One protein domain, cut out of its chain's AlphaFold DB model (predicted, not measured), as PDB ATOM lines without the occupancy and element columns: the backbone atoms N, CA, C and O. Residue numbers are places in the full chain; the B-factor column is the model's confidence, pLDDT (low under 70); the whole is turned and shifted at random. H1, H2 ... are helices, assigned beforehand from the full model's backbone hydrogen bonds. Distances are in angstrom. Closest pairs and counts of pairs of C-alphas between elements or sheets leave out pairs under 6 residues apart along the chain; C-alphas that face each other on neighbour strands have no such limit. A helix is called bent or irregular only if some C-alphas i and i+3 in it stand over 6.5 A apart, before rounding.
ATOM      1  N   PHE A 148     -48.553  -4.716 -21.171       90.25
ATOM      2  CA  PHE A 148     -47.632  -5.517 -21.977       90.25
ATOM      3  C   PHE A 148     -46.515  -4.683 -22.606       90.25
ATOM      4  O   PHE A 148     -45.357  -5.107 -22.564       90.25
ATOM      5  N   ARG A 149     -46.797  -3.470 -23.102       91.56
ATOM      6  CA  ARG A 149     -45.748  -2.598 -23.664       91.56
ATOM      7  C   ARG A 149     -44.687  -2.260 -22.631       91.56
ATOM      8  O   ARG A 149     -43.498  -2.406 -22.901       91.56
ATOM      9  N   ALA A 150     -45.106  -1.854 -21.434       92.38
ATOM     10  CA  ALA A 150     -44.186  -1.508 -20.355       92.38
ATOM     11  C   ALA A 150     -43.374  -2.719 -19.886       92.38
ATOM     12  O   ALA A 150     -42.173  -2.606 -19.629       92.38
ATOM     13  N   LEU A 151     -44.022  -3.881 -19.818       93.19
ATOM     14  CA  LEU A 151     -43.396  -5.142 -19.450       93.19
ATOM     15  C   LEU A 151     -42.290  -5.531 -20.440       93.19
ATOM     16  O   LEU A 151     -41.140  -5.734 -20.045       93.19
ATOM     17  N   TYR A 152     -42.606  -5.550 -21.735       94.12
ATOM     18  CA  TYR A 152     -41.641  -5.861 -22.787       94.12
ATOM     19  C   TYR A 152     -40.554  -4.789 -22.911       94.12
ATOM     20  O   TYR A 152     -39.384  -5.122 -23.109       94.12
ATOM     21  N   PHE A 153     -40.895  -3.512 -22.722       93.19
ATOM     22  CA  PHE A 153     -39.922  -2.421 -22.688       93.19
ATOM     23  C   PHE A 153     -38.901  -2.638 -21.571       93.19
ATOM     24  O   PHE A 153     -37.689  -2.568 -21.797       93.19
ATOM     25  N   HIS A 154     -39.387  -2.942 -20.364       92.12
ATOM     26  CA  HIS A 154     -38.534  -3.219 -19.218       92.12
ATOM     27  C   HIS A 154     -37.633  -4.426 -19.476       92.12
ATOM     28  O   HIS A 154     -36.428  -4.365 -19.220       92.12
ATOM     29  N   TYR A 155     -38.185  -5.495 -20.046       93.31
ATOM     30  CA  TYR A 155     -37.423  -6.691 -20.373       93.31
ATOM     31  C   TYR A 155     -36.311  -6.426 -21.388       93.31
ATOM     32  O   TYR A 155     -35.141  -6.692 -21.113       93.31
ATOM     33  N   VAL A 156     -36.639  -5.809 -22.527       94.06
ATOM     34  CA  VAL A 156     -35.665  -5.426 -23.561       94.06
ATOM     35  C   VAL A 156     -34.601  -4.492 -22.979       94.06
ATOM     36  O   VAL A 156     -33.415  -4.620 -23.295       94.06
ATOM     37  N   TYR A 157     -34.981  -3.584 -22.079       91.81
ATOM     38  CA  TYR A 157     -34.037  -2.724 -21.371       91.81
ATOM     39  C   TYR A 157     -33.067  -3.520 -20.484       91.81
ATOM     40  O   TYR A 157     -31.855  -3.276 -20.534       91.81
ATOM     41  N   LEU A 158     -33.560  -4.493 -19.709       90.44
ATOM     42  CA  LEU A 158     -32.720  -5.374 -18.894       90.44
ATOM     43  C   LEU A 158     -31.769  -6.215 -19.756       90.44
ATOM     44  O   LEU A 158     -30.573  -6.266 -19.462       90.44
ATOM     45  N   LEU A 159     -32.257  -6.790 -20.858       89.50
ATOM     46  CA  LEU A 159     -31.428  -7.544 -21.802       89.50
ATOM     47  C   LEU A 159     -30.349  -6.662 -22.433       89.50
ATOM     48  O   LEU A 159     -29.176  -7.032 -22.468       89.50
ATOM     49  N   ARG A 160     -30.699  -5.442 -22.860       88.75
ATOM     50  CA  ARG A 160     -29.732  -4.485 -23.423       88.75
ATOM     51  C   ARG A 160     -28.657  -4.106 -22.406       88.75
ATOM     52  O   ARG A 160     -27.491  -3.948 -22.775       88.75
ATOM     53  N   ARG A 161     -29.028  -3.949 -21.134       86.75
ATOM     54  CA  ARG A 161     -28.082  -3.711 -20.036       86.75
ATOM     55  C   ARG A 161     -27.158  -4.899 -19.810       86.75
ATOM     56  O   ARG A 161     -25.963  -4.671 -19.630       86.75
ATOM     57  N   ALA A 162     -27.687  -6.120 -19.867       82.62
ATOM     58  CA  ALA A 162     -26.904  -7.345 -19.746       82.62
ATOM     59  C   ALA A 162     -25.875  -7.467 -20.883       82.62
ATOM     60  O   ALA A 162     -24.684  -7.616 -20.620       82.62
ATOM     61  N   ILE A 163     -26.302  -7.251 -22.133       79.38
ATOM     62  CA  ILE A 163     -25.422  -7.254 -23.316       79.38
ATOM     63  C   ILE A 163     -24.325  -6.189 -23.193       79.38
ATOM     64  O   ILE A 163     -23.154  -6.456 -23.449       79.38
ATOM     65  N   LYS A 164     -24.685  -4.971 -22.764       79.94
ATOM     66  CA  LYS A 164     -23.727  -3.869 -22.571       79.94
ATOM     67  C   LYS A 164     -22.904  -3.983 -21.284       79.94
ATOM     68  O   LYS A 164     -22.104  -3.086 -21.027       79.94
ATOM     69  N   ARG A 165     -23.120  -5.017 -20.461       71.50
ATOM     70  CA  ARG A 165     -22.484  -5.205 -19.142       71.50
ATOM     71  C   ARG A 165     -22.660  -3.996 -18.210       71.50
ATOM     72  O   ARG A 165     -21.823  -3.710 -17.359       71.50
ATOM     73  N   ARG A 166     -23.770  -3.268 -18.370       70.69
ATOM     74  CA  ARG A 166     -24.115  -2.073 -17.586       70.69
ATOM     75  C   ARG A 166     -25.135  -2.435 -16.514       70.69
ATOM     76  O   ARG A 166     -26.341  -2.337 -16.737       70.69
ATOM     77  N   GLY A 167     -24.681  -2.816 -15.326       69.75
ATOM     78  CA  GLY A 167     -25.569  -3.113 -14.198       69.75
ATOM     79  C   GLY A 167     -25.008  -4.160 -13.251       69.75
ATOM     80  O   GLY A 167     -23.809  -4.431 -13.247       69.75
ATOM     81  N   SER A 168     -25.880  -4.751 -12.432       70.06
ATOM     82  CA  SER A 168     -25.460  -5.801 -11.509       70.06
ATOM     83  C   SER A 168     -25.060  -7.057 -12.295       70.06
ATOM     84  O   SER A 168     -25.822  -7.581 -13.111       70.06
ATOM     85  N   LYS A 169     -23.846  -7.568 -12.037       71.44
ATOM     86  CA  LYS A 169     -23.330  -8.782 -12.699       71.44
ATOM     87  C   LYS A 169     -24.269  -9.984 -12.500       71.44
ATOM     88  O   LYS A 169     -24.381 -10.820 -13.385       71.44
ATOM     89  N   LYS A 170     -24.983 -10.049 -11.368       70.38
ATOM     90  CA  LYS A 170     -25.925 -11.135 -11.038       70.38
ATOM     91  C   LYS A 170     -27.160 -11.148 -11.940       70.38
ATOM     92  O   LYS A 170     -27.448 -12.179 -12.535       70.38
ATOM     93  N   VAL A 171     -27.845 -10.010 -12.087       68.06
ATOM     94  CA  VAL A 171     -29.023  -9.910 -12.969       68.06
ATOM     95  C   VAL A 171     -28.611 -10.086 -14.423       68.06
ATOM     96  O   VAL A 171     -29.273 -10.800 -15.169       68.06
ATOM     97  N   SER A 172     -27.471  -9.497 -14.804       73.56
ATOM     98  CA  SER A 172     -26.915  -9.684 -16.142       73.56
ATOM     99  C   SER A 172     -26.724 -11.159 -16.475       73.56
ATOM    100  O   SER A 172     -27.074 -11.542 -17.579       73.56
ATOM    101  N   ARG A 173     -26.194 -11.967 -15.541       73.62
ATOM    102  CA  ARG A 173     -25.932 -13.405 -15.731       73.62
ATOM    103  C   ARG A 173     -27.202 -14.237 -15.859       73.62
ATOM    104  O   ARG A 173     -27.264 -15.090 -16.734       73.62
ATOM    105  N   TYR A 174     -28.198 -13.969 -15.017       78.81
ATOM    106  CA  TYR A 174     -29.480 -14.675 -15.047       78.81
ATOM    107  C   TYR A 174     -30.196 -14.528 -16.404       78.81
ATOM    108  O   TYR A 174     -30.751 -15.485 -16.932       78.81
ATOM    109  N   LEU A 175     -30.113 -13.345 -17.018       82.50
ATOM    110  CA  LEU A 175     -30.784 -13.045 -18.285       82.50
ATOM    111  C   LEU A 175     -29.980 -13.416 -19.546       82.50
ATOM    112  O   LEU A 175     -30.444 -13.154 -20.654       82.50
ATOM    113  N   LEU A 176     -28.781 -14.006 -19.424       76.00
ATOM    114  CA  LEU A 176     -27.914 -14.267 -20.587       76.00
ATOM    115  C   LEU A 176     -28.545 -15.214 -21.611       76.00
ATOM    116  O   LEU A 176     -28.375 -14.984 -22.807       76.00
ATOM    117  N   GLU A 177     -29.322 -16.208 -21.176       76.75
ATOM    118  CA  GLU A 177     -30.056 -17.113 -22.080       76.75
ATOM    119  C   GLU A 177     -30.939 -16.346 -23.068       76.75
ATOM    120  O   GLU A 177     -31.042 -16.686 -24.248       76.75
ATOM    121  N   ASP A 178     -31.550 -15.271 -22.581       84.31
ATOM    122  CA  ASP A 178     -32.525 -14.483 -23.316       84.31
ATOM    123  C   ASP A 178     -31.868 -13.408 -24.185       84.31
ATOM    124  O   ASP A 178     -32.475 -12.931 -25.144       84.31
ATOM    125  N   THR A 179     -30.594 -13.078 -23.933       83.06
ATOM    126  CA  THR A 179     -29.835 -12.148 -24.786       83.06
ATOM    127  C   THR A 179     -29.626 -12.682 -26.202       83.06
ATOM    128  O   THR A 179     -29.551 -11.889 -27.138       83.06
ATOM    129  N   ILE A 180     -29.622 -14.007 -26.387       81.25
ATOM    130  CA  ILE A 180     -29.570 -14.641 -27.715       81.25
ATOM    131  C   ILE A 180     -30.846 -14.321 -28.505       81.25
ATOM    132  O   ILE A 180     -30.797 -14.059 -29.704       81.25
ATOM    133  N   ARG A 181     -31.998 -14.280 -27.823       86.12
ATOM    134  CA  ARG A 181     -33.306 -13.945 -28.407       86.12
ATOM    135  C   ARG A 181     -33.618 -12.446 -28.346       86.12
ATOM    136  O   ARG A 181     -34.753 -12.043 -28.582       86.12
ATOM    137  N   PHE A 182     -32.630 -11.594 -28.065       89.88
ATOM    138  CA  PHE A 182     -32.841 -10.155 -27.890       89.88
ATOM    139  C   PHE A 182     -33.550  -9.497 -29.082       89.88
ATOM    140  O   PHE A 182     -34.483  -8.720 -28.892       89.88
ATOM    141  N   GLU A 183     -33.148  -9.824 -30.314       89.06
ATOM    142  CA  GLU A 183     -33.786  -9.276 -31.517       89.06
ATOM    143  C   GLU A 183     -35.248  -9.710 -31.669       89.06
ATOM    144  O   GLU A 183     -36.066  -8.936 -32.167       89.06
ATOM    145  N   GLN A 184     -35.588 -10.927 -31.235       91.69
ATOM    146  CA  GLN A 184     -36.964 -11.421 -31.234       91.69
ATOM    147  C   GLN A 184     -37.811 -10.605 -30.252       91.69
ATOM    148  O   GLN A 184     -38.824 -10.041 -30.658       91.69
ATOM    149  N   TYR A 185     -37.350 -10.436 -29.009       93.88
ATOM    150  CA  TYR A 185     -38.050  -9.625 -28.008       93.88
ATOM    151  C   TYR A 185     -38.161  -8.149 -28.412       93.88
ATOM    152  O   TYR A 185     -39.166  -7.499 -28.132       93.88
ATOM    153  N   LEU A 186     -37.165  -7.612 -29.125       94.31
ATOM    154  CA  LEU A 186     -37.228  -6.257 -29.671       94.31
ATOM    155  C   LEU A 186     -38.314  -6.120 -30.748       94.31
ATOM    156  O   LEU A 186     -39.008  -5.104 -30.775       94.31
ATOM    157  N   LYS A 187     -38.475  -7.122 -31.624       94.50
ATOM    158  CA  LYS A 187     -39.553  -7.153 -32.628       94.50
ATOM    159  C   LYS A 187     -40.926  -7.259 -31.970       94.50
ATOM    160  O   LYS A 187     -41.815  -6.503 -32.337       94.50
ATOM    161  N   GLN A 188     -41.068  -8.125 -30.966       94.81
ATOM    162  CA  GLN A 188     -42.301  -8.259 -30.183       94.81
ATOM    163  C   GLN A 188     -42.674  -6.942 -29.492       94.81
ATOM    164  O   GLN A 188     -43.800  -6.479 -29.619       94.81
ATOM    165  N   HIS A 189     -41.714  -6.272 -28.847       94.88
ATOM    166  CA  HIS A 189     -41.945  -4.958 -28.243       94.88
ATOM    167  C   HIS A 189     -42.400  -3.909 -29.269       94.88
ATOM    168  O   HIS A 189     -43.337  -3.165 -29.002       94.88
ATOM    169  N   ARG A 190     -41.745  -3.837 -30.438       95.56
ATOM    170  CA  ARG A 190     -42.142  -2.900 -31.503       95.56
ATOM    171  C   ARG A 190     -43.571  -3.156 -31.968       95.56
ATOM    172  O   ARG A 190     -44.344  -2.211 -32.012       95.56
ATOM    173  N   PHE A 191     -43.922  -4.419 -32.193       95.56
ATOM    174  CA  PHE A 191     -45.276  -4.821 -32.563       95.56
ATOM    175  C   PHE A 191     -46.314  -4.378 -31.518       95.56
ATOM    176  O   PHE A 191     -47.315  -3.761 -31.865       95.56
ATOM    177  N   LEU A 192     -46.045  -4.603 -30.226       94.81
ATOM    178  CA  LEU A 192     -46.935  -4.155 -29.146       94.81
ATOM    179  C   LEU A 192     -47.116  -2.625 -29.136       94.81
ATOM    180  O   LEU A 192     -48.211  -2.137 -28.861       94.81
ATOM    181  N   CYS A 193     -46.053  -1.868 -29.434       93.12
ATOM    182  CA  CYS A 193     -46.113  -0.410 -29.543       93.12
ATOM    183  C   CYS A 193     -46.898   0.070 -30.766       93.12
ATOM    184  O   CYS A 193     -47.671   1.011 -30.627       93.12
ATOM    185  N   GLU A 194     -46.683  -0.551 -31.926       93.69
ATOM    186  CA  GLU A 194     -47.352  -0.216 -33.190       93.69
ATOM    187  C   GLU A 194     -48.863  -0.477 -33.115       93.69
ATOM    188  O   GLU A 194     -49.649   0.312 -33.632       93.69
ATOM    189  N   HIS A 195     -49.273  -1.547 -32.429       93.31
ATOM    190  CA  HIS A 195     -50.660  -2.017 -32.421       93.31
ATOM    191  C   HIS A 195     -51.494  -1.637 -31.206       93.31
ATOM    192  O   HIS A 195     -52.580  -2.196 -31.064       93.31
ATOM    193  N   HIS A 196     -51.056  -0.745 -30.314       92.31
ATOM    194  CA  HIS A 196     -51.980  -0.387 -29.232       92.31
ATOM    195  C   HIS A 196     -52.047  -1.388 -28.056       92.31
ATOM    196  O   HIS A 196     -52.943  -1.275 -27.230       92.31
ATOM    197  N   ILE A 197     -51.176  -2.401 -27.944       93.75
ATOM    198  CA  ILE A 197     -51.492  -3.607 -27.136       93.75
ATOM    199  C   ILE A 197     -50.994  -3.494 -25.689       93.75
ATOM    200  O   ILE A 197     -49.791  -3.622 -25.455       93.75
ATOM    201  N   ASP A 198     -51.894  -3.304 -24.719       90.75
ATOM    202  CA  ASP A 198     -51.538  -3.228 -23.292       90.75
ATOM    203  C   ASP A 198     -52.008  -4.447 -22.478       90.75
ATOM    204  O   ASP A 198     -51.370  -4.786 -21.476       90.75
ATOM    205  N   THR A 199     -53.060  -5.143 -22.917       92.56
ATOM    206  CA  THR A 199     -53.642  -6.310 -22.236       92.56
ATOM    207  C   THR A 199     -53.685  -7.563 -23.119       92.56
ATOM    208  O   THR A 199     -53.512  -7.507 -24.337       92.56
ATOM    209  N   ALA A 200     -53.943  -8.722 -22.503       91.44
ATOM    210  CA  ALA A 200     -54.159  -9.974 -23.235       91.44
ATOM    211  C   ALA A 200     -55.409  -9.920 -24.134       91.44
ATOM    212  O   ALA A 200     -55.399 -10.490 -25.221       91.44
ATOM    213  N   SER A 201     -56.449  -9.192 -23.709       94.00
ATOM    214  CA  SER A 201     -57.653  -8.958 -24.516       94.00
ATOM    215  C   SER A 201     -57.321  -8.168 -25.785       94.00
ATOM    216  O   SER A 201     -57.707  -8.567 -26.881       94.00
ATOM    217  N   ASP A 202     -56.500  -7.117 -25.672       94.12
ATOM    218  CA  ASP A 202     -56.062  -6.329 -26.833       94.12
ATOM    219  C   ASP A 202     -55.269  -7.184 -27.832       94.12
ATOM    220  O   ASP A 202     -55.407  -7.033 -29.048       94.12
ATOM    221  N   LEU A 203     -54.452  -8.118 -27.334       94.56
ATOM    222  CA  LEU A 203     -53.708  -9.051 -28.183       94.56
ATOM    223  C   LEU A 203     -54.653  -9.995 -28.943       94.56
ATOM    224  O   LEU A 203     -54.443 -10.251 -30.128       94.56
ATOM    225  N   LEU A 204     -55.711 -10.475 -28.289       95.06
ATOM    226  CA  LEU A 204     -56.719 -11.319 -28.924       95.06
ATOM    227  C   LEU A 204     -57.519 -10.536 -29.979       95.06
ATOM    228  O   LEU A 204     -57.655 -10.993 -31.111       95.06
ATOM    229  N   ASN A 205     -57.960  -9.320 -29.653       96.06
ATOM    230  CA  ASN A 205     -58.693  -8.450 -30.576       96.06
ATOM    231  C   ASN A 205     -57.859  -8.099 -31.815       96.06
ATOM    232  O   ASN A 205     -58.339  -8.177 -32.945       96.06
ATOM    233  N   THR A 206     -56.581  -7.763 -31.623       95.81
ATOM    234  CA  THR A 206     -55.666  -7.498 -32.742       95.81
ATOM    235  C   THR A 206     -55.416  -8.746 -33.583       95.81
ATOM    236  O   THR A 206     -55.386  -8.651 -34.808       95.81
ATOM    237  N   LYS A 207     -55.308  -9.929 -32.965       96.06
ATOM    238  CA  LYS A 207     -55.211 -11.207 -33.681       96.06
ATOM    239  C   LYS A 207     -56.443 -11.463 -34.552       96.06
ATOM    240  O   LYS A 207     -56.257 -11.777 -35.724       96.06
ATOM    241  N   HIS A 208     -57.655 -11.258 -34.029       96.69
ATOM    242  CA  HIS A 208     -58.899 -11.388 -34.800       96.69
ATOM    243  C   HIS A 208     -58.967 -10.400 -35.976       96.69
ATOM    244  O   HIS A 208     -59.192 -10.801 -37.118       96.69
ATOM    245  N   ALA A 209     -58.648  -9.126 -35.742       96.88
ATOM    246  CA  ALA A 209     -58.619  -8.126 -36.809       96.88
ATOM    247  C   ALA A 209     -57.591  -8.469 -37.909       96.88
ATOM    248  O   ALA A 209     -57.821  -8.233 -39.096       96.88
ATOM    249  N   LEU A 210     -56.437  -9.035 -37.538       96.50
ATOM    250  CA  LEU A 210     -55.423  -9.477 -38.497       96.50
ATOM    251  C   LEU A 210     -55.847 -10.730 -39.274       96.50
ATOM    252  O   LEU A 210     -55.508 -10.837 -40.455       96.50
ATOM    253  N   THR A 211     -56.573 -11.664 -38.653       97.19
ATOM    254  CA  THR A 211     -57.113 -12.839 -39.354       97.19
ATOM    255  C   THR A 211     -58.165 -12.441 -40.377       97.19
ATOM    256  O   THR A 211     -58.058 -12.863 -41.525       97.19
ATOM    257  N   GLU A 212     -59.089 -11.548 -40.025       97.19
ATOM    258  CA  GLU A 212     -60.107 -11.043 -40.957       97.19
ATOM    259  C   GLU A 212     -59.461 -10.343 -42.158       97.19
ATOM    260  O   GLU A 212     -59.751 -10.654 -43.312       97.19
ATOM    261  N   ARG A 213     -58.485  -9.456 -41.913       96.81
ATOM    262  CA  ARG A 213     -57.724  -8.793 -42.988       96.81
ATOM    263  C   ARG A 213     -56.994  -9.787 -43.888       96.81
ATOM    264  O   ARG A 213     -56.880  -9.559 -45.092       96.81
ATOM    265  N   LEU A 214     -56.462 -10.867 -43.315       96.69
ATOM    266  CA  LEU A 214     -55.798 -11.921 -44.075       96.69
ATOM    267  C   LEU A 214     -56.795 -12.676 -44.958       96.69
ATOM    268  O   LEU A 214     -56.478 -12.947 -46.116       96.69
ATOM    269  N   GLU A 215     -57.970 -13.008 -44.430       96.81
ATOM    270  CA  GLU A 215     -59.036 -13.678 -45.176       96.81
ATOM    271  C   GLU A 215     -59.526 -12.816 -46.339       96.81
ATOM    272  O   GLU A 215     -59.541 -13.293 -47.475       96.81
ATOM    273  N   VAL A 216     -59.790 -11.529 -46.099       96.75
ATOM    274  CA  VAL A 216     -60.158 -10.565 -47.149       96.75
ATOM    275  C   VAL A 216     -59.074 -10.488 -48.226       96.75
ATOM    276  O   VAL A 216     -59.361 -10.673 -49.405       96.75
ATOM    277  N   ALA A 217     -57.802 -10.320 -47.845       95.31
ATOM    278  CA  ALA A 217     -56.702 -10.253 -48.811       95.31
ATOM    279  C   ALA A 217     -56.526 -11.559 -49.616       95.31
ATOM    280  O   ALA A 217     -56.076 -11.537 -50.765       95.31
ATOM    281  N   LEU A 218     -56.858 -12.714 -49.027       95.62
ATOM    282  CA  LEU A 218     -56.867 -13.992 -49.736       95.62
ATOM    283  C   LEU A 218     -58.027 -14.076 -50.729       95.62
ATOM    284  O   LEU A 218     -57.801 -14.562 -51.838       95.62
ATOM    285  N   LEU A 219     -59.220 -13.611 -50.351       95.69
ATOM    286  CA  LEU A 219     -60.393 -13.557 -51.224       95.69
ATOM    287  C   LEU A 219     -60.163 -12.621 -52.412       95.69
ATOM    288  O   LEU A 219     -60.367 -13.052 -53.538       95.69
ATOM    289  N   GLU A 220     -59.634 -11.416 -52.190       93.50
ATOM    290  CA  GLU A 220     -59.325 -10.446 -53.255       93.50
ATOM    291  C   GLU A 220     -58.275 -10.964 -54.249       93.50
ATOM    292  O   GLU A 220     -58.324 -10.663 -55.438       93.50
ATOM    293  N   ARG A 221     -57.298 -11.758 -53.787       95.19
ATOM    294  CA  ARG A 221     -56.227 -12.269 -54.656       95.19
ATOM    295  C   ARG A 221     -56.675 -13.434 -55.541       95.19
ATOM    296  O   ARG A 221     -56.084 -13.634 -56.600       95.19
ATOM    297  N   LYS A 222     -57.640 -14.244 -55.094       94.19
ATOM    298  CA  LYS A 222     -58.126 -15.420 -55.839       94.19
ATOM    299  C   LYS A 222     -58.593 -15.080 -57.270       94.19
ATOM    300  O   LYS A 222     -58.018 -15.676 -58.180       94.19
ATOM    301  N   PRO A 223     -59.520 -14.126 -57.498       95.44
ATOM    302  CA  PRO A 223     -60.024 -13.825 -58.840       95.44
ATOM    303  C   PRO A 223     -58.943 -13.253 -59.763       95.44
ATOM    304  O   PRO A 223     -58.921 -13.587 -60.940       95.44
ATOM    305  N   LEU A 224     -57.954 -12.517 -59.235       93.44
ATOM    306  CA  LEU A 224     -56.850 -11.973 -60.043       93.44
ATOM    307  C   LEU A 224     -56.061 -13.058 -60.800       93.44
ATOM    308  O   LEU A 224     -55.496 -12.792 -61.860       93.44
ATOM    309  N   TYR A 225     -55.989 -14.287 -60.268       92.69
ATOM    310  CA  TYR A 225     -55.356 -15.404 -60.977       92.69
ATOM    311  C   TYR A 225     -56.199 -15.913 -62.146       92.69
ATOM    312  O   TYR A 225     -55.623 -16.338 -63.146       92.69
ATOM    313  N   GLU A 226     -57.523 -15.895 -62.013       91.69
ATOM    314  CA  GLU A 226     -58.462 -16.294 -63.064       91.69
ATOM    315  C   GLU A 226     -58.528 -15.220 -64.153       91.69
ATOM    316  O   GLU A 226     -58.328 -15.534 -65.322       91.69
ATOM    317  N   GLU A 227     -58.645 -13.946 -63.773       92.12
ATOM    318  CA  GLU A 227     -58.591 -12.799 -64.690       92.12
ATOM    319  C   GLU A 227     -57.299 -12.798 -65.517       92.12
ATOM    320  O   GLU A 227     -57.322 -12.642 -66.736       92.12
ATOM    321  N   ARG A 228     -56.152 -13.085 -64.886       91.69
ATOM    322  CA  ARG A 228     -54.856 -13.157 -65.579       91.69
ATOM    323  C   ARG A 228     -54.785 -14.273 -66.628       91.69
ATOM    324  O   ARG A 228     -53.988 -14.152 -67.557       91.69
ATOM    325  N   ARG A 229     -55.560 -15.358 -66.496       90.31
ATOM    326  CA  ARG A 229     -55.560 -16.460 -67.480       90.31
ATOM    327  C   ARG A 229     -56.190 -16.050 -68.810       90.31
ATOM    328  O   ARG A 229     -55.775 -16.584 -69.832       90.31
ATOM    329  N   HIS A 230     -57.141 -15.118 -68.787       89.31
ATOM    330  CA  HIS A 230     -57.927 -14.711 -69.956       89.31
ATOM    331  C   HIS A 230     -57.582 -13.308 -70.486       89.31
ATOM    332  O   HIS A 230     -58.143 -12.892 -71.492       89.31
ATOM    333  N   ALA A 231     -56.673 -12.590 -69.826       89.50
ATOM    334  CA  ALA A 231     -56.296 -11.220 -70.165       89.50
ATOM    335  C   ALA A 231     -55.249 -11.119 -71.296       89.50
ATOM    336  O   ALA A 231     -54.473 -12.051 -71.520       89.50
ATOM    337  N   ASP A 232     -55.163  -9.948 -71.933       91.88
ATOM    338  CA  ASP A 232     -54.143  -9.613 -72.942       91.88
ATOM    339  C   ASP A 232     -52.749  -9.392 -72.325       91.88
ATOM    340  O   ASP A 232     -52.622  -9.143 -71.128       91.88
ATOM    341  N   GLU A 233     -51.670  -9.409 -73.118       87.31
ATOM    342  CA  GLU A 233     -50.288  -9.292 -72.601       87.31
ATOM    343  C   GLU A 233     -50.024  -8.021 -71.769       87.31
ATOM    344  O   GLU A 233     -49.390  -8.087 -70.712       87.31
ATOM    345  N   ALA A 234     -50.568  -6.869 -72.175       86.00
ATOM    346  CA  ALA A 234     -50.456  -5.631 -71.396       86.00
ATOM    347  C   ALA A 234     -51.214  -5.724 -70.053       86.00
ATOM    348  O   ALA A 234     -50.710  -5.310 -69.006       86.00
ATOM    349  N   GLN A 235     -52.400  -6.337 -70.061       89.06
ATOM    350  CA  GLN A 235     -53.215  -6.555 -68.863       89.06
ATOM    351  C   GLN A 235     -52.587  -7.608 -67.934       89.06
ATOM    352  O   GLN A 235     -52.589  -7.439 -66.713       89.06
ATOM    353  N   LYS A 236     -51.954  -8.657 -68.480       92.00
ATOM    354  CA  LYS A 236     -51.212  -9.669 -67.712       92.00
ATOM    355  C   LYS A 236     -50.089  -9.048 -66.893       92.00
ATOM    356  O   LYS A 236     -49.866  -9.488 -65.761       92.00
ATOM    357  N   GLN A 237     -49.380  -8.049 -67.422       91.56
ATOM    358  CA  GLN A 237     -48.333  -7.346 -66.675       91.56
ATOM    359  C   GLN A 237     -48.915  -6.585 -65.477       91.56
ATOM    360  O   GLN A 237     -48.442  -6.777 -64.353       91.56
ATOM    361  N   ALA A 238     -49.984  -5.808 -65.682       92.75
ATOM    362  CA  ALA A 238     -50.666  -5.076 -64.611       92.75
ATOM    363  C   ALA A 238     -51.226  -6.019 -63.526       92.75
ATOM    364  O   ALA A 238     -50.972  -5.828 -62.334       92.75
ATOM    365  N   LEU A 239     -51.895  -7.106 -63.928       93.06
ATOM    366  CA  LEU A 239     -52.417  -8.122 -63.007       93.06
ATOM    367  C   LEU A 239     -51.298  -8.840 -62.246       93.06
ATOM    368  O   LEU A 239     -51.430  -9.110 -61.054       93.06
ATOM    369  N   SER A 240     -50.156  -9.109 -62.886       93.50
ATOM    370  CA  SER A 240     -48.998  -9.716 -62.211       93.50
ATOM    371  C   SER A 240     -48.428  -8.800 -61.124       93.50
ATOM    372  O   SER A 240     -48.072  -9.273 -60.041       93.50
ATOM    373  N   GLN A 241     -48.381  -7.487 -61.376       94.44
ATOM    374  CA  GLN A 241     -47.980  -6.503 -60.370       94.44
ATOM    375  C   GLN A 241     -48.980  -6.468 -59.206       94.44
ATOM    376  O   GLN A 241     -48.560  -6.562 -58.052       94.44
ATOM    377  N   ALA A 242     -50.287  -6.444 -59.488       94.31
ATOM    378  CA  ALA A 242     -51.332  -6.505 -58.462       94.31
ATOM    379  C   ALA A 242     -51.263  -7.797 -57.622       94.31
ATOM    380  O   ALA A 242     -51.332  -7.764 -56.394       94.31
ATOM    381  N   ILE A 243     -51.037  -8.957 -58.244       94.81
ATOM    382  CA  ILE A 243     -50.853 -10.228 -57.524       94.81
ATOM    383  C   ILE A 243     -49.609 -10.176 -56.628       94.81
ATOM    384  O   ILE A 243     -49.633 -10.696 -55.506       94.81
ATOM    385  N   SER A 244     -48.523  -9.556 -57.097       95.94
ATOM    386  CA  SER A 244     -47.282  -9.402 -56.331       95.94
ATOM    387  C   SER A 244     -47.486  -8.526 -55.093       95.94
ATOM    388  O   SER A 244     -47.127  -8.941 -53.987       95.94
ATOM    389  N   THR A 245     -48.145  -7.369 -55.236       95.75
ATOM    390  CA  THR A 245     -48.445  -6.470 -54.108       95.75
ATOM    391  C   THR A 245     -49.351  -7.150 -53.081       95.75
ATOM    392  O   THR A 245     -49.030  -7.160 -51.890       95.75
ATOM    393  N   ARG A 246     -50.415  -7.833 -53.525       94.75
ATOM    394  CA  ARG A 246     -51.304  -8.604 -52.636       94.75
ATOM    395  C   ARG A 246     -50.588  -9.767 -51.959       94.75
ATOM    396  O   ARG A 246     -50.783 -10.020 -50.772       94.75
ATOM    397  N   THR A 247     -49.693 -10.453 -52.664       96.25
ATOM    398  CA  THR A 247     -48.878 -11.525 -52.074       96.25
ATOM    399  C   THR A 247     -47.891 -10.981 -51.034       96.25
ATOM    400  O   THR A 247     -47.676 -11.628 -50.004       96.25
ATOM    401  N   ALA A 248     -47.333  -9.785 -51.244       96.81
ATOM    402  CA  ALA A 248     -46.503  -9.103 -50.255       96.81
ATOM    403  C   ALA A 248     -47.306  -8.714 -48.999       96.81
ATOM    404  O   ALA A 248     -46.840  -8.982 -47.889       96.81
ATOM    405  N   GLN A 249     -48.529  -8.196 -49.163       96.50
ATOM    406  CA  GLN A 249     -49.455  -7.892 -48.063       96.50
ATOM    407  C   GLN A 249     -49.836  -9.152 -47.264       96.50
ATOM    408  O   GLN A 249     -49.738  -9.183 -46.041       96.50
ATOM    409  N   ILE A 250     -50.181 -10.256 -47.934       96.94
ATOM    410  CA  ILE A 250     -50.452 -11.542 -47.263       96.94
ATOM    411  C   ILE A 250     -49.226 -12.010 -46.464       96.94
ATOM    412  O   ILE A 250     -49.347 -12.564 -45.367       96.94
ATOM    413  N   LYS A 251     -48.019 -11.798 -46.999       97.31
ATOM    414  CA  LYS A 251     -46.771 -12.163 -46.322       97.31
ATOM    415  C   LYS A 251     -46.518 -11.310 -45.077       97.31
ATOM    416  O   LYS A 251     -46.003 -11.868 -44.106       97.31
ATOM    417  N   SER A 252     -46.845 -10.015 -45.076       95.56
ATOM    418  CA  SER A 252     -46.736  -9.173 -43.875       95.56
ATOM    419  C   SER A 252     -47.760  -9.580 -42.816       95.56
ATOM    420  O   SER A 252     -47.352  -9.890 -41.699       95.56
ATOM    421  N   LEU A 253     -49.031  -9.758 -43.188       96.69
ATOM    422  CA  LEU A 253     -50.092 -10.195 -42.265       96.69
ATOM    423  C   LEU A 253     -49.764 -11.540 -41.599       96.69
ATOM    424  O   LEU A 253     -49.873 -11.700 -40.386       96.69
ATOM    425  N   ARG A 254     -49.249 -12.512 -42.364       96.62
ATOM    426  CA  ARG A 254     -48.787 -13.795 -41.803       96.62
ATOM    427  C   ARG A 254     -47.609 -13.639 -40.841       96.62
ATOM    428  O   ARG A 254     -47.462 -14.457 -39.937       96.62
ATOM    429  N   ARG A 255     -46.727 -12.657 -41.050       95.44
ATOM    430  CA  ARG A 255     -45.618 -12.378 -40.123       95.44
ATOM    431  C   ARG A 255     -46.141 -11.772 -38.824       95.44
ATOM    432  O   ARG A 255     -45.690 -12.203 -37.771       95.44
ATOM    433  N   GLU A 256     -47.087 -10.846 -38.905       95.69
ATOM    434  CA  GLU A 256     -47.736 -10.230 -37.741       95.69
ATOM    435  C   GLU A 256     -48.504 -11.266 -36.911       95.69
ATOM    436  O   GLU A 256     -48.263 -11.381 -35.715       95.69
ATOM    437  N   LEU A 257     -49.295 -12.143 -37.539       96.00
ATOM    438  CA  LEU A 257     -49.975 -13.236 -36.825       96.00
ATOM    439  C   LEU A 257     -48.999 -14.200 -36.134       96.00
ATOM    440  O   LEU A 257     -49.251 -14.660 -35.020       96.00
ATOM    441  N   ARG A 258     -47.851 -14.489 -36.765       96.38
ATOM    442  CA  ARG A 258     -46.780 -15.261 -36.113       96.38
ATOM    443  C   ARG A 258     -46.192 -14.514 -34.920       96.38
ATOM    444  O   ARG A 258     -45.842 -15.169 -33.944       96.38
ATOM    445  N   LEU A 259     -46.063 -13.186 -34.986       95.69
ATOM    446  CA  LEU A 259     -45.619 -12.384 -33.845       95.69
ATOM    447  C   LEU A 259     -46.636 -12.448 -32.703       95.69
ATOM    448  O   LEU A 259     -46.206 -12.671 -31.578       95.69
ATOM    449  N   CYS A 260     -47.944 -12.364 -32.974       95.56
ATOM    450  CA  CYS A 260     -48.972 -12.555 -31.943       95.56
ATOM    451  C   CYS A 260     -48.819 -13.910 -31.239       95.56
ATOM    452  O   CYS A 260     -48.703 -13.955 -30.019       95.56
ATOM    453  N   ALA A 261     -48.713 -15.001 -32.005       94.50
ATOM    454  CA  ALA A 261     -48.534 -16.343 -31.445       94.50
ATOM    455  C   ALA A 261     -47.225 -16.486 -30.642       94.50
ATOM    456  O   ALA A 261     -47.184 -17.161 -29.616       94.50
ATOM    457  N   GLN A 262     -46.142 -15.838 -31.084       94.50
ATOM    458  CA  GLN A 262     -44.888 -15.808 -30.327       94.50
ATOM    459  C   GLN A 262     -45.023 -15.020 -29.023       94.50
ATOM    460  O   GLN A 262     -44.487 -15.453 -28.011       94.50
ATOM    461  N   ILE A 263     -45.728 -13.886 -29.035       94.62
ATOM    462  CA  ILE A 263     -45.978 -13.078 -27.836       94.62
ATOM    463  C   ILE A 263     -46.811 -13.872 -26.830       94.62
ATOM    464  O   ILE A 263     -46.463 -13.864 -25.655       94.62
ATOM    465  N   GLU A 264     -47.852 -14.579 -27.280       93.50
ATOM    466  CA  GLU A 264     -48.658 -15.472 -26.434       93.50
ATOM    467  C   GLU A 264     -47.775 -16.531 -25.753       93.50
ATOM    468  O   GLU A 264     -47.818 -16.675 -24.534       93.50
ATOM    469  N   ALA A 265     -46.910 -17.208 -26.516       92.94
ATOM    470  CA  ALA A 265     -46.013 -18.235 -25.983       92.94
ATOM    471  C   ALA A 265     -44.913 -17.679 -25.055       92.94
ATOM    472  O   ALA A 265     -44.492 -18.347 -24.111       92.94
ATOM    473  N   ASP A 266     -44.413 -16.472 -25.328       92.44
ATOM    474  CA  ASP A 266     -43.330 -15.856 -24.559       92.44
ATOM    475  C   ASP A 266     -43.836 -15.073 -23.329       92.44
ATOM    476  O   ASP A 266     -43.047 -14.827 -22.414       92.44
ATOM    477  N   ALA A 267     -45.116 -14.685 -23.265       91.12
ATOM    478  CA  ALA A 267     -45.649 -13.758 -22.258       91.12
ATOM    479  C   ALA A 267     -45.386 -14.204 -20.811       91.12
ATOM    480  O   ALA A 267     -44.828 -13.432 -20.023       91.12
ATOM    481  N   GLU A 268     -45.735 -15.447 -20.474       91.25
ATOM    482  CA  GLU A 268     -45.525 -16.009 -19.133       91.25
ATOM    483  C   GLU A 268     -44.039 -16.047 -18.778       91.25
ATOM    484  O   GLU A 268     -43.614 -15.614 -17.707       91.25
ATOM    485  N   ARG A 269     -43.210 -16.491 -19.725       91.06
ATOM    486  CA  ARG A 269     -41.764 -16.553 -19.535       91.06
ATOM    487  C   ARG A 269     -41.174 -15.172 -19.269       91.06
ATOM    488  O   ARG A 269     -40.333 -15.039 -18.380       91.06
ATOM    489  N   VAL A 270     -41.576 -14.154 -20.031       92.25
ATOM    490  CA  VAL A 270     -41.074 -12.785 -19.855       92.25
ATOM    491  C   VAL A 270     -41.493 -12.236 -18.488       92.25
ATOM    492  O   VAL A 270     -40.659 -11.652 -17.791       92.25
ATOM    493  N   GLN A 271     -42.737 -12.473 -18.063       92.25
ATOM    494  CA  GLN A 271     -43.222 -12.098 -16.730       92.25
ATOM    495  C   GLN A 271     -42.372 -12.725 -15.618       92.25
ATOM    496  O   GLN A 271     -41.837 -12.000 -14.772       92.25
ATOM    497  N   THR A 272     -42.169 -14.043 -15.662       92.12
ATOM    498  CA  THR A 272     -41.363 -14.772 -14.672       92.12
ATOM    499  C   THR A 272     -39.917 -14.278 -14.649       92.12
ATOM    500  O   THR A 272     -39.375 -13.979 -13.583       92.12
ATOM    501  N   ARG A 273     -39.297 -14.085 -15.821       90.56
ATOM    502  CA  ARG A 273     -37.909 -13.603 -15.937       90.56
ATOM    503  C   ARG A 273     -37.722 -12.213 -15.342       90.56
ATOM    504  O   ARG A 273     -36.729 -11.968 -14.656       90.56
ATOM    505  N   ILE A 274     -38.660 -11.297 -15.584       90.75
ATOM    506  CA  ILE A 274     -38.633  -9.970 -14.963       90.75
ATOM    507  C   ILE A 274     -38.782 -10.105 -13.450       90.75
ATOM    508  O   ILE A 274     -37.988  -9.517 -12.714       90.75
ATOM    509  N   HIS A 275     -39.761 -10.884 -12.981       91.12
ATOM    510  CA  HIS A 275     -40.010 -11.072 -11.557       91.12
ATOM    511  C   HIS A 275     -38.751 -11.573 -10.833       91.12
ATOM    512  O   HIS A 275     -38.258 -10.908  -9.917       91.12
ATOM    513  N   GLU A 276     -38.147 -12.662 -11.308       88.81
ATOM    514  CA  GLU A 276     -36.913 -13.221 -10.749       88.81
ATOM    515  C   GLU A 276     -35.739 -12.234 -10.824       88.81
ATOM    516  O   GLU A 276     -35.028 -12.033  -9.834       88.81
ATOM    517  N   ALA A 277     -35.571 -11.522 -11.945       87.62
ATOM    518  CA  ALA A 277     -34.553 -10.479 -12.067       87.62
ATOM    519  C   ALA A 277     -34.724  -9.371 -11.011       87.62
ATOM    520  O   ALA A 277     -33.733  -8.905 -10.436       87.62
ATOM    521  N   THR A 278     -35.963  -8.970 -10.699       87.44
ATOM    522  CA  THR A 278     -36.219  -7.988  -9.635       87.44
ATOM    523  C   THR A 278     -35.895  -8.532  -8.242       87.44
ATOM    524  O   THR A 278     -35.320  -7.801  -7.430       87.44
ATOM    525  N   LEU A 279     -36.181  -9.809  -7.962       87.44
ATOM    526  CA  LEU A 279     -35.818 -10.464  -6.698       87.44
ATOM    527  C   LEU A 279     -34.295 -10.554  -6.528       87.44
ATOM    528  O   LEU A 279     -33.753 -10.218  -5.468       87.44
ATOM    529  N   ILE A 280     -33.580 -10.922  -7.593       85.44
ATOM    530  CA  ILE A 280     -32.112 -10.954  -7.616       85.44
ATOM    531  C   ILE A 280     -31.548  -9.549  -7.364       85.44
ATOM    532  O   ILE A 280     -30.608  -9.388  -6.584       85.44
ATOM    533  N   GLN A 281     -32.135  -8.514  -7.967       83.81
ATOM    534  CA  GLN A 281     -31.698  -7.136  -7.746       83.81
ATOM    535  C   GLN A 281     -31.931  -6.685  -6.294       83.81
ATOM    536  O   GLN A 281     -31.042  -6.080  -5.692       83.81
ATOM    537  N   LYS A 282     -33.089  -7.013  -5.706       83.75
ATOM    538  CA  LYS A 282     -33.410  -6.706  -4.300       83.75
ATOM    539  C   LYS A 282     -32.457  -7.412  -3.332       83.75
ATOM    540  O   LYS A 282     -31.937  -6.775  -2.419       83.75
ATOM    541  N   SER A 283     -32.186  -8.702  -3.541       79.56
ATOM    542  CA  SER A 283     -31.253  -9.464  -2.694       79.56
ATOM    543  C   SER A 283     -29.806  -8.970  -2.816       79.56
ATOM    544  O   SER A 283     -29.079  -8.937  -1.821       79.56
ATOM    545  N   ALA A 284     -29.386  -8.530  -4.007       76.88
ATOM    546  CA  ALA A 284     -28.076  -7.921  -4.214       76.88
ATOM    547  C   ALA A 284     -27.931  -6.591  -3.458       76.88
ATOM    548  O   ALA A 284     -26.905  -6.386  -2.816       76.88
ATOM    549  N   ASN A 285     -28.963  -5.739  -3.481       75.31
ATOM    550  CA  ASN A 285     -28.957  -4.449  -2.787       75.31
ATOM    551  C   ASN A 285     -29.020  -4.595  -1.254       75.31
ATOM    552  O   ASN A 285     -28.362  -3.845  -0.541       75.31
ATOM    553  N   LYS A 286     -29.762  -5.577  -0.718       71.62
ATOM    554  CA  LYS A 286     -29.789  -5.831   0.738       71.62
ATOM    555  C   LYS A 286     -28.409  -6.232   1.280       71.62
ATOM    556  O   LYS A 286     -27.991  -5.734   2.318       71.62
ATOM    557  N   LYS A 287     -27.663  -7.069   0.546       60.00
ATOM    558  CA  LYS A 287     -26.299  -7.483   0.932       60.00
ATOM    559  C   LYS A 287     -25.252  -6.364   0.845       60.00
ATOM    560  O   LYS A 287     -24.191  -6.520   1.438       60.00
ATOM    561  N   SER A 288     -25.509  -5.281   0.107       56.78
ATOM    562  CA  SER A 288     -24.602  -4.123   0.049       56.78
ATOM    563  C   SER A 288     -24.866  -3.074   1.128       56.78
ATOM    564  O   SER A 288     -24.007  -2.233   1.332       56.78
ATOM    565  N   ILE A 289     -26.039  -3.096   1.771       55.12
ATOM    566  CA  ILE A 289     -26.423  -2.144   2.832       55.12
ATOM    567  C   ILE A 289     -26.078  -2.696   4.227       55.12
ATOM    568  O   ILE A 289     -25.852  -1.927   5.148       55.12
ATOM    569  N   GLY A 290     -26.009  -4.022   4.389       46.44
ATOM    570  CA  GLY A 290     -25.591  -4.680   5.636       46.44
ATOM    571  C   GLY A 290     -24.076  -4.866   5.789       46.44
ATOM    572  O   GLY A 290     -23.661  -5.861   6.380       46.44
ATOM    573  N   LYS A 291     -23.263  -3.989   5.192       38.84
ATOM    574  CA  LYS A 291     -21.803  -3.948   5.327       38.84
ATOM    575  C   LYS A 291     -21.351  -2.537   5.644       38.84
ATOM    576  O   LYS A 291     -21.943  -1.614   5.043       38.84
TER     577      LYS A 291
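Overview. This is residues 148 to 291 of the 291 residues of the protein "Relaxase/mobilization nuclease domain-containing protein" of Flavonifractor plautii (UniProt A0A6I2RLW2). A long helical hairpin, H5 folded back beside the first arm of the bent helix H6, makes one part of a rod; in the other part H1, H2 and H4 pack on H6 around its bend, and residues 286 to 291 stick out. The class is all helix: 144 residues with six named helices, H1 to H6 in order. The whole is extended, with a radius of gyration of the C-alphas of 22.4 A and spans of 85 by 30 by 19 A.

Arrangement. By hydrogen bonds H6, residues 233 to 289, was assigned as one helix but is bent, with C-alphas 265 and 268 7.2 A apart; its arms H6a, 233 to 265, and H6b, 268 to 289, stand at a steep tilt of 47 degrees. H5, residues 200 to 230, also one helix by hydrogen bonds, is bent into H5a, 200 to 220, and H5b, 223 to 230, with C-alphas 220 and 223 6.6 A apart. H5b and H6a are a hairpin, closest C-alphas Arg 228 and Lys 236, 5.5 A. H4, residues 182 to 194, touches H6a about perpendicular at 73 degrees, with residues 188 to 191 alone, closest C-alphas Gln 188 and Leu 259, 6.4 A. H1, residues 148 to 163, touches H4, H2, 169 to 174, and H3, 176 to 179. Every O i to N i+4 pair is within hydrogen-bond range in H1, H2, H4, H5a, H6a and H6b; H5b has 3 of 4, and H3 is too short for one.

Along the chain. H1 begins at C-alpha 148 (-47.632, -5.517, -21.977). H6a spans 47.7 A; H6b spans 32.2 A, ending at C-alpha 289 (-26.423, -2.144, 2.832).

Size, cuts and confidence. The farthest C-alphas, Asp 232 and Lys 291, are 84.9 A apart. The printed part has no cut; pLDDT is under 70 at residues 167, 171 and 287 to 291.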